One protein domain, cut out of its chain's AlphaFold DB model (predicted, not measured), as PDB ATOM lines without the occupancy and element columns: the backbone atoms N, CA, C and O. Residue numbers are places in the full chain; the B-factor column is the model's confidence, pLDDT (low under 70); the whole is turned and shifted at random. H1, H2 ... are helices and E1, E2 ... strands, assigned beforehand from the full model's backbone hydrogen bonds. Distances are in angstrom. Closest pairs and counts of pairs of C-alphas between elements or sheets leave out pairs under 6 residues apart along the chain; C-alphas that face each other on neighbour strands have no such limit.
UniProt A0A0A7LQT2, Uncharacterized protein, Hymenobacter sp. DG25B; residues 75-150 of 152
ATOM      1  N   GLN A  75     282.460 208.778 267.277       90.00
ATOM      2  CA  GLN A  75     282.287 207.425 267.796       90.00
ATOM      3  C   GLN A  75     280.820 207.008 267.743       90.00
ATOM      4  O   GLN A  75     280.506 205.915 267.270       90.00
ATOM      5  N   GLN A  76     279.920 207.882 268.198       92.12
ATOM      6  CA  GLN A  76     278.498 207.578 268.318       92.12
ATOM      7  C   GLN A  76     277.637 208.652 267.651       92.12
ATOM      8  O   GLN A  76     277.520 209.776 268.135       92.12
ATOM      9  N   VAL A  77     276.996 208.294 266.537       93.06
ATOM     10  CA  VAL A  77     276.190 209.223 265.734       93.06
ATOM     11  C   VAL A  77     274.764 208.710 265.612       93.06
ATOM     12  O   VAL A  77     274.524 207.579 265.183       93.06
ATOM     13  N   TYR A  78     273.803 209.556 265.969       94.38
ATOM     14  CA  TYR A  78     272.399 209.308 265.659       94.38
ATOM     15  C   TYR A  78     272.103 209.834 264.259       94.38
ATOM     16  O   TYR A  78     272.368 211.000 263.969       94.38
ATOM     17  N   VAL A  79     271.547 208.987 263.401       93.75
ATOM     18  CA  VAL A  79     271.149 209.362 262.046       93.75
ATOM     19  C   VAL A  79     269.666 209.115 261.908       93.75
ATOM     20  O   VAL A  79     269.210 207.985 262.016       93.75
ATOM     21  N   GLU A  80     268.911 210.167 261.642       91.62
ATOM     22  CA  GLU A  80     267.463 210.080 261.519       91.62
ATOM     23  C   GLU A  80     267.029 209.676 260.106       91.62
ATOM     24  O   GLU A  80     266.163 208.820 259.933       91.62
ATOM     25  N   ASN A  81     267.639 210.272 259.077       88.62
ATOM     26  CA  ASN A  81     267.203 210.078 257.700       88.62
ATOM     27  C   ASN A  81     267.552 208.650 257.208       88.62
ATOM     28  O   ASN A  81     268.742 208.323 257.123       88.62
ATOM     29  N   PRO A  82     266.571 207.809 256.809       87.94
ATOM     30  CA  PRO A  82     266.821 206.409 256.438       87.94
ATOM     31  C   PRO A  82     267.788 206.235 255.265       87.94
ATOM     32  O   PRO A  82     268.529 205.255 255.196       87.94
ATOM     33  N   HIS A  83     267.809 207.200 254.341       87.00
ATOM     34  CA  HIS A  83     268.748 207.184 253.225       87.00
ATOM     35  C   HIS A  83     270.186 207.314 253.738       87.00
ATOM     36  O   HIS A  83     271.033 206.496 253.400       87.00
ATOM     37  N   TYR A  84     270.444 208.291 254.611       90.25
ATOM     38  CA  TYR A  84     271.765 208.489 255.213       90.25
ATOM     39  C   TYR A  84     272.164 207.311 256.101       90.25
ATOM     40  O   TYR A  84     273.317 206.897 256.044       90.25
ATOM     41  N   GLN A  85     271.224 206.728 256.855       91.00
ATOM     42  CA  GLN A  85     271.485 205.532 257.662       91.00
ATOM     43  C   GLN A  85     272.081 204.409 256.804       91.00
ATOM     44  O   GLN A  85     273.167 203.920 257.108       91.00
ATOM     45  N   PHE A  86     271.411 204.036 255.707       89.69
ATOM     46  CA  PHE A  86     271.867 202.955 254.826       89.69
ATOM     47  C   PHE A  86     273.287 203.196 254.296       89.69
ATOM     48  O   PHE A  86     274.145 202.316 254.382       89.69
ATOM     49  N   PHE A  87     273.555 204.400 253.785       89.81
ATOM     50  CA  PHE A  87     274.871 204.735 253.241       89.81
ATOM     51  C   PHE A  87     275.949 204.824 254.320       89.81
ATOM     52  O   PHE A  87     277.057 204.341 254.105       89.81
ATOM     53  N   PHE A  88     275.649 205.384 255.490       91.56
ATOM     54  CA  PHE A  88     276.618 205.463 256.581       91.56
ATOM     55  C   PHE A  88     276.996 204.068 257.079       91.56
ATOM     56  O   PHE A  88     278.177 203.821 257.299       91.56
ATOM     57  N   TYR A  89     276.043 203.132 257.169       90.19
ATOM     58  CA  TYR A  89     276.353 201.732 257.476       90.19
ATOM     59  C   TYR A  89     277.254 201.091 256.416       90.19
ATOM     60  O   TYR A  89     278.205 200.385 256.757       90.19
ATOM     61  N   TYR A  90     276.982 201.351 255.134       89.19
ATOM     62  CA  TYR A  90     277.823 200.879 254.035       89.19
ATOM     63  C   TYR A  90     279.261 201.418 254.151       89.19
ATOM     64  O   TYR A  90     280.217 200.638 254.137       89.19
ATOM     65  N   TYR A  91     279.427 202.729 254.349       88.00
ATOM     66  CA  TYR A  91     280.744 203.358 254.461       88.00
ATOM     67  C   TYR A  91     281.483 202.998 255.756       88.00
ATOM     68  O   TYR A  91     282.702 202.819 255.721       88.00
ATOM     69  N   ALA A  92     280.776 202.832 256.877       88.19
ATOM     70  CA  ALA A  92     281.354 202.373 258.140       88.19
ATOM     71  C   ALA A  92     281.977 200.983 257.989       88.19
ATOM     72  O   ALA A  92     283.111 200.761 258.416       88.19
ATOM     73  N   LYS A  93     281.282 200.073 257.292       86.75
ATOM     74  CA  LYS A  93     281.787 198.729 256.996       86.75
ATOM     75  C   LYS A  93     282.993 198.745 256.054       86.75
ATOM     76  O   LYS A  93     283.898 197.935 256.228       86.75
ATOM     77  N   GLN A  94     283.004 199.637 255.063       85.88
ATOM     78  CA  GLN A  94     284.080 199.706 254.070       85.88
ATOM     79  C   GLN A  94     285.359 200.363 254.615       85.88
ATOM     80  O   GLN A  94     286.452 199.903 254.301       85.88
ATOM     81  N   ASN A  95     285.226 201.415 255.429       77.44
ATOM     82  CA  ASN A  95     286.338 202.301 255.790       77.44
ATOM     83  C   ASN A  95     286.751 202.234 257.274       77.44
ATOM     84  O   ASN A  95     287.556 203.059 257.691       77.44
ATOM     85  N   GLN A  96     286.192 201.313 258.077       69.56
ATOM     86  CA  GLN A  96     286.408 201.242 259.539       69.56
ATOM     87  C   GLN A  96     286.253 202.612 260.233       69.56
ATOM     88  O   GLN A  96     287.045 202.981 261.096       69.56
ATOM     89  N   GLY A  97     285.263 203.398 259.796       76.44
ATOM     90  CA  GLY A  97     285.041 204.757 260.289       76.44
ATOM     91  C   GLY A  97     284.184 204.786 261.551       76.44
ATOM     92  O   GLY A  97     284.538 204.184 262.558       76.44
ATOM     93  N   ILE A  98     283.057 205.502 261.496       83.00
ATOM     94  CA  ILE A  98     282.159 205.722 262.641       83.00
ATOM     95  C   ILE A  98     281.678 204.364 263.194       83.00
ATOM     96  O   ILE A  98     280.942 203.665 262.491       83.00
ATOM     97  N   PRO A  99     282.065 203.975 264.422       73.69
ATOM     98  CA  PRO A  99     281.816 202.635 264.939       73.69
ATOM     99  C   PRO A  99     280.359 202.409 265.353       73.69
ATOM    100  O   PRO A  99     279.831 201.325 265.114       73.69
ATOM    101  N   ASN A 100     279.687 203.416 265.926       86.38
ATOM    102  CA  ASN A 100     278.313 203.285 266.409       86.38
ATOM    103  C   ASN A 100     277.369 204.250 265.686       86.38
ATOM    104  O   ASN A 100     277.320 205.449 265.965       86.38
ATOM    105  N   LEU A 101     276.566 203.696 264.780       90.12
ATOM    106  CA  LEU A 101     275.473 204.395 264.113       90.12
ATOM    107  C   LEU A 101     274.152 203.969 264.751       90.12
ATOM    108  O   LEU A 101     273.836 202.784 264.789       90.12
ATOM    109  N   SER A 102     273.371 204.929 265.243       90.50
ATOM    110  CA  SER A 102     272.034 204.660 265.777       90.50
ATOM    111  C   SER A 102     270.969 205.178 264.824       90.50
ATOM    112  O   SER A 102     270.986 206.350 264.455       90.50
ATOM    113  N   SER A 103     270.017 204.320 264.465       87.81
ATOM    114  CA  SER A 103     268.823 204.693 263.694       87.81
ATOM    115  C   SER A 103     267.650 205.117 264.577       87.81
ATOM    116  O   SER A 103     266.691 205.706 264.092       87.81
ATOM    117  N   THR A 104     267.715 204.810 265.876       88.31
ATOM    118  CA  THR A 104     266.698 205.172 266.868       88.31
ATOM    119  C   THR A 104     267.320 206.076 267.919       88.31
ATOM    120  O   THR A 104     268.405 205.786 268.430       88.31
ATOM    121  N   TYR A 105     266.649 207.178 268.238       87.38
ATOM    122  CA  TYR A 105     267.121 208.086 269.272       87.38
ATOM    123  C   TYR A 105     266.844 207.496 270.654       87.38
ATOM    124  O   TYR A 105     265.698 207.189 270.982       87.38
ATOM    125  N   GLN A 106     267.886 207.349 271.467       87.81
ATOM    126  CA  GLN A 106     267.766 206.918 272.854       87.81
ATOM    127  C   GLN A 106     267.986 208.112 273.780       87.81
ATOM    128  O   GLN A 106     269.058 208.718 273.800       87.81
ATOM    129  N   PHE A 107     266.961 208.453 274.560       82.19
ATOM    130  CA  PHE A 107     267.063 209.538 275.528       82.19
ATOM    131  C   PHE A 107     268.101 209.198 276.607       82.19
ATOM    132  O   PHE A 107     268.056 208.124 277.201       82.19
ATOM    133  N   GLY A 108     269.041 210.114 276.852       80.75
ATOM    134  CA  GLY A 108     270.137 209.926 277.809       80.75
ATOM    135  C   GLY A 108     271.368 209.194 277.258       80.75
ATOM    136  O   GLY A 108     272.379 209.133 277.954       80.75
ATOM    137  N   ALA A 109     271.329 208.682 276.023       86.00
ATOM    138  CA  ALA A 109     272.521 208.137 275.380       86.00
ATOM    139  C   ALA A 109     273.509 209.253 274.994       86.00
ATOM    140  O   ALA A 109     273.117 210.372 274.653       86.00
ATOM    141  N   HIS A 110     274.804 208.936 275.046       88.06
ATOM    142  CA  HIS A 110     275.865 209.864 274.670       88.06
ATOM    143  C   HIS A 110     276.084 209.815 273.156       88.06
ATOM    144  O   HIS A 110     276.590 208.830 272.633       88.06
ATOM    145  N   TYR A 111     275.669 210.862 272.445       91.44
ATOM    146  CA  TYR A 111     275.937 211.014 271.016       91.44
ATOM    147  C   TYR A 111     276.971 212.124 270.810       91.44
ATOM    148  O   TYR A 111     276.864 213.186 271.425       91.44
ATOM    149  N   ASP A 112     277.925 211.906 269.911       92.75
ATOM    150  CA  ASP A 112     278.873 212.940 269.483       92.75
ATOM    151  C   ASP A 112     278.217 213.889 268.478       92.75
ATOM    152  O   ASP A 112     278.469 215.093 268.486       92.75
ATOM    153  N   TYR A 113     277.348 213.342 267.621       93.56
ATOM    154  CA  TYR A 113     276.617 214.096 266.608       93.56
ATOM    155  C   TYR A 113     275.195 213.569 266.415       93.56
ATOM    156  O   TYR A 113     274.938 212.362 266.480       93.56
ATOM    157  N   LEU A 114     274.278 214.489 266.113       93.38
ATOM    158  CA  LEU A 114     272.927 214.180 265.641       93.38
ATOM    159  C   LEU A 114     272.806 214.622 264.186       93.38
ATOM    160  O   LEU A 114     272.951 215.804 263.891       93.38
ATOM    161  N   VAL A 115     272.519 213.690 263.286       93.75
ATOM    162  CA  VAL A 115     272.226 213.945 261.874       93.75
ATOM    163  C   VAL A 115     270.714 213.863 261.710       93.75
ATOM    164  O   VAL A 115     270.144 212.774 261.619       93.75
ATOM    165  N   LEU A 116     270.064 215.023 261.727       93.81
ATOM    166  CA  LEU A 116     268.607 215.139 261.715       93.81
ATOM    167  C   LEU A 116     268.107 215.539 260.333       93.81
ATOM    168  O   LEU A 116     268.833 216.186 259.572       93.81
ATOM    169  N   ASP A 117     266.864 215.178 260.014       91.50
ATOM    170  CA  ASP A 117     266.229 215.679 258.794       91.50
ATOM    171  C   ASP A 117     266.062 217.201 258.886       91.50
ATOM    172  O   ASP A 117     265.684 217.752 259.924       91.50
ATOM    173  N   ARG A 118     266.383 217.908 257.803       89.00
ATOM    174  CA  ARG A 118     266.328 219.370 257.788       89.00
ATOM    175  C   ARG A 118     264.896 219.901 257.800       89.00
ATOM    176  O   ARG A 118     264.652 220.949 258.398       89.00
ATOM    177  N   GLN A 119     263.977 219.242 257.096       86.62
ATOM    178  CA  GLN A 119     262.618 219.754 256.895       86.62
ATOM    179  C   GLN A 119     261.670 219.292 257.994       86.62
ATOM    180  O   GLN A 119     260.843 220.076 258.456       86.62
ATOM    181  N   GLN A 120     261.775 218.024 258.388       86.19
ATOM    182  CA  GLN A 120     260.867 217.404 259.353       86.19
ATOM    183  C   GLN A 120     261.651 216.534 260.341       86.19
ATOM    184  O   GLN A 120     261.568 215.309 260.267       86.19
ATOM    185  N   PRO A 121     262.429 217.145 261.255       87.62
ATOM    186  CA  PRO A 121     263.129 216.389 262.280       87.62
ATOM    187  C   PRO A 121     262.126 215.790 263.274       87.62
ATOM    188  O   PRO A 121     261.332 216.501 263.891       87.62
ATOM    189  N   ASN A 122     262.195 214.479 263.469       85.19
ATOM    190  CA  ASN A 122     261.450 213.735 264.483       85.19
ATOM    191  C   ASN A 122     261.979 214.021 265.892       85.19
ATOM    192  O   ASN A 122     261.240 213.924 266.871       85.19
ATOM    193  N   VAL A 123     263.266 214.360 266.007       84.25
ATOM    194  CA  VAL A 123     263.896 214.733 267.274       84.25
ATOM    195  C   VAL A 123     264.122 216.235 267.280       84.25
ATOM    196  O   VAL A 123     264.853 216.759 266.448       84.25
ATOM    197  N   CYS A 124     263.539 216.932 268.252       82.50
ATOM    198  CA  CYS A 124     263.832 218.343 268.477       82.50
ATOM    199  C   CYS A 124     265.104 218.466 269.331       82.50
ATOM    200  O   CYS A 124     265.062 218.121 270.517       82.50
ATOM    201  N   PRO A 125     266.231 218.955 268.782       81.31
ATOM    202  CA  PRO A 125     267.438 219.153 269.570       81.31
ATOM    203  C   PRO A 125     267.190 220.211 270.653       81.31
ATOM    204  O   PRO A 125     266.666 221.294 270.386       81.31
ATOM    205  N   SER A 126     267.558 219.902 271.898       82.38
ATOM    206  CA  SER A 126     267.546 220.869 273.001       82.38
ATOM    207  C   SER A 126     268.589 221.972 272.781       82.38
ATOM    208  O   SER A 126     269.499 221.835 271.970       82.38
ATOM    209  N   ARG A 127     268.528 223.055 273.570       82.62
ATOM    210  CA  ARG A 127     269.506 224.167 273.507       82.62
ATOM    211  C   ARG A 127     270.965 223.750 273.748       82.62
ATOM    212  O   ARG A 127     271.872 224.521 273.464       82.62
ATOM    213  N   SER A 128     271.191 222.554 274.287       84.88
ATOM    214  CA  SER A 128     272.517 221.959 274.473       84.88
ATOM    215  C   SER A 128     273.132 221.414 273.178       84.88
ATOM    216  O   SER A 128     274.255 220.923 273.218       84.88
ATOM    217  N   TRP A 129     272.414 221.481 272.058       90.31
ATOM    218  CA  TRP A 129     272.856 221.054 270.736       90.31
ATOM    219  C   TRP A 129     272.893 222.249 269.792       90.31
ATOM    220  O   TRP A 129     271.945 223.031 269.724       90.31
ATOM    221  N   VAL A 130     273.983 222.379 269.044       91.12
ATOM    222  CA  VAL A 130     274.221 223.511 268.146       91.12
ATOM    223  C   VAL A 130     274.444 222.978 266.734       91.12
ATOM    224  O   VAL A 130     275.172 221.993 266.573       91.12
ATOM    225  N   PRO A 131     273.821 223.583 265.707       92.00
ATOM    226  CA  PRO A 131     274.045 223.176 264.329       92.00
ATOM    227  C   PRO A 131     275.483 223.487 263.904       92.00
ATOM    228  O   PRO A 131     275.975 224.595 264.112       92.00
ATOM    229  N   VAL A 132     276.148 222.505 263.301       92.00
ATOM    230  CA  VAL A 132     277.558 222.589 262.868       92.00
ATOM    231  C   VAL A 132     277.742 222.359 261.370       92.00
ATOM    232  O   VAL A 132     278.729 222.818 260.800       92.00
ATOM    233  N   LEU A 133     276.799 221.671 260.726       90.00
ATOM    234  CA  LEU A 133     276.753 221.490 259.278       90.00
ATOM    235  C   LEU A 133     275.291 221.436 258.826       90.00
ATOM    236  O   LEU A 133     274.441 220.901 259.540       90.00
ATOM    237  N   GLU A 134     274.995 221.990 257.654       89.75
ATOM    238  CA  GLU A 134     273.661 221.950 257.061       89.75
ATOM    239  C   GLU A 134     273.744 221.723 255.552       89.75
ATOM    240  O   GLU A 134     274.474 222.412 254.837       89.75
ATOM    241  N   ASP A 135     272.945 220.769 255.091       86.31
ATOM    242  CA  ASP A 135     272.880 220.282 253.724       86.31
ATOM    243  C   ASP A 135     271.482 220.589 253.143       86.31
ATOM    244  O   ASP A 135     270.627 221.220 253.770       86.31
ATOM    245  N   GLU A 136     271.190 220.119 251.928       85.19
ATOM    246  CA  GLU A 136     269.825 220.191 251.378       85.19
ATOM    247  C   GLU A 136     268.840 219.301 252.162       85.19
ATOM    248  O   GLU A 136     267.679 219.673 252.327       85.19
ATOM    249  N   TYR A 137     269.308 218.159 252.684       86.38
ATOM    250  CA  TYR A 137     268.454 217.122 253.281       86.38
ATOM    251  C   TYR A 137     268.616 216.959 254.791       86.38
ATOM    252  O   TYR A 137     267.666 216.569 255.466       86.38
ATOM    253  N   VAL A 138     269.804 217.227 255.328       90.81
ATOM    254  CA  VAL A 138     270.118 216.972 256.735       90.81
ATOM    255  C   VAL A 138     270.749 218.187 257.387       90.81
ATOM    256  O   VAL A 138     271.299 219.065 256.722       90.81
ATOM    257  N   ARG A 139     270.664 218.229 258.711       93.50
ATOM    258  CA  ARG A 139     271.396 219.169 259.548       93.50
ATOM    259  C   ARG A 139     272.091 218.393 260.653       93.50
ATOM    260  O   ARG A 139     271.458 217.606 261.360       93.50
ATOM    261  N   ILE A 140     273.391 218.624 260.793       93.62
ATOM    262  CA  ILE A 140     274.211 218.014 261.831       93.62
ATOM    263  C   ILE A 140     274.278 218.945 263.031       93.62
ATOM    264  O   ILE A 140     274.597 220.129 262.896       93.62
ATOM    265  N   TYR A 141     274.049 218.384 264.210       93.12
ATOM    266  CA  TYR A 141     274.221 219.050 265.487       93.12
ATOM    267  C   TYR A 141     275.346 218.402 266.284       93.12
ATOM    268  O   TYR A 141     275.484 217.179 266.278       93.12
ATOM    269  N   ALA A 142     276.103 219.225 267.002       92.06
ATOM    270  CA  ALA A 142     277.079 218.791 267.993       92.06
ATOM    271  C   ALA A 142     276.692 219.312 269.388       92.06
ATOM    272  O   ALA A 142     275.975 220.319 269.486       92.06
ATOM    273  N   PRO A 143     277.153 218.670 270.473       90.12
ATOM    274  CA  PRO A 143     276.978 219.191 271.820       90.12
ATOM    275  C   PRO A 143     277.612 220.582 271.949       90.12
ATOM    276  O   PRO A 143     278.762 220.786 271.576       90.12
ATOM    277  N   ALA A 144     276.907 221.550 272.531       85.25
ATOM    278  CA  ALA A 144     277.429 222.908 272.723       85.25
ATOM    279  C   ALA A 144     278.764 222.912 273.498       85.25
ATOM    280  O   ALA A 144     279.660 223.705 273.211       85.25
ATOM    281  N   ALA A 145     278.908 221.978 274.443       79.56
ATOM    282  CA  ALA A 145     280.120 221.797 275.232       79.56
ATOM    283  C   ALA A 145     281.343 221.385 274.393       79.56
ATOM    284  O   ALA A 145     282.449 221.808 274.712       79.56
ATOM    285  N   SER A 146     281.177 220.610 273.313       75.19
ATOM    286  CA  SER A 146     282.311 220.191 272.472       75.19
ATOM    287  C   SER A 146     282.791 221.303 271.535       75.19
ATOM    288  O   SER A 146     283.974 221.376 271.205       75.19
ATOM    289  N   ILE A 147     281.902 222.227 271.159       70.19
ATOM    290  CA  ILE A 147     282.246 223.385 270.323       70.19
ATOM    291  C   ILE A 147     283.009 224.438 271.134       70.19
ATOM    292  O   ILE A 147     283.973 225.010 270.633       70.19
ATOM    293  N   ALA A 148     282.631 224.655 272.398       61.12
ATOM    294  CA  ALA A 148     283.293 225.621 273.280       61.12
ATOM    295  C   ALA A 148     284.774 225.286 273.553       61.12
ATOM    296  O   ALA A 148     285.573 226.188 273.770       61.12
ATOM    297  N   VAL A 149     285.146 224.005 273.502       55.12
ATOM    298  CA  VAL A 149     286.537 223.538 273.677       55.12
ATOM    299  C   VAL A 149     287.355 223.655 272.378       55.12
ATOM    300  O   VAL A 149     288.579 223.585 272.404       55.12
ATOM    301  N   SER A 150     286.691 223.864 271.238       50.75
ATOM    302  CA  SER A 150     287.311 223.906 269.906       50.75
ATOM    303  C   SER A 150     287.570 225.328 269.383       50.75
ATOM    304  O   SER A 150     288.062 225.479 268.265       50.75
TER     305      SER A 150
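AT A GLANCE: This is residues 75 to 150 of the 152 residues of an uncharacterized protein of Hymenobacter sp. DG25B (UniProt A0A0A7LQT2). A strongly twisted sheet of five strands has one long helix, H1, packed along one face near the E2 and E1 end, while the hairpin of E4 and E5 makes the other end of the sheet. The link of residues 103 to 112 loops out over the side of the sheet opposite to H1, and the short helix H2 follows E5 close to the start of E4. The printed part has 76 residues, with five named strands and two named helices in the order E1, H1, E2, E3, E4, E5, H2; the sheet is mixed, in the order E2, E1, E3, E5, E4, and the class is mixed, helices and strands. It is compact, with a radius of gyration of the C-alphas of 12.1 A and spans of 33 by 28 by 23 A.

HOW THE PARTS SIT: In the sheet, E1, residues 76 to 79, is parallel to E3, residues 113 to 117, at 3 degrees, with N 115 and O 78 2.8 A apart. On the other side of E1, the edge strand E2, residues 100 to 102, is parallel to it at 30 degrees, with N 77 and O 100 2.9 A apart. E5, residues 138 to 143, is antiparallel to E3 at 151 degrees, with N 141 and O 114 2.8 A apart. The edge strand E4, residues 129 to 134, forms a hairpin with E5, antiparallel at 144 degrees, with N 140 and O 133 2.8 A apart. From edge to edge the strands' lines turn by 94 degrees. H1, residues 82 to 95, is on the sheet at a height of 9.9 A over the sheet. It lies over E1 and runs along the strands, at 6 degrees to E1 on the local plane; the closest C-alphas of the two are those of Val 79 and Gln 85, 5.8 A apart. E1, H1 and E2 form a strand-helix-strand unit, two parallel neighbour strands with a helix between, whose crossover is right-handed. With H1 on one face, helix and sheet make two layers. H2, residues 144 to 148, only grazes the sheet, and is apart from H1. In H1 and H2 every O i to N i+4 pair is within hydrogen-bond range.

IN THESE COORDINATES: E1 begins at C-alpha 76, (278.498, 207.578, 268.318). H1 measures 20.0 A, from C-alpha 82 at (266.821, 206.409, 256.438). E5 measures 16.7 A, E4 13.7 A and E3 13.1 A. H2 ends at C-alpha 148, (283.293, 225.621, 273.280).

THE WHOLE: The C-alphas of Gln 94 and Arg 127, the two farthest apart, are 34.5 A apart. The printed part has no cut. The link from E3 to E4, 11 residues, is long. The mean pLDDT of the printed part is 86.2; residue 96 and residues 148 to 150 are under 70.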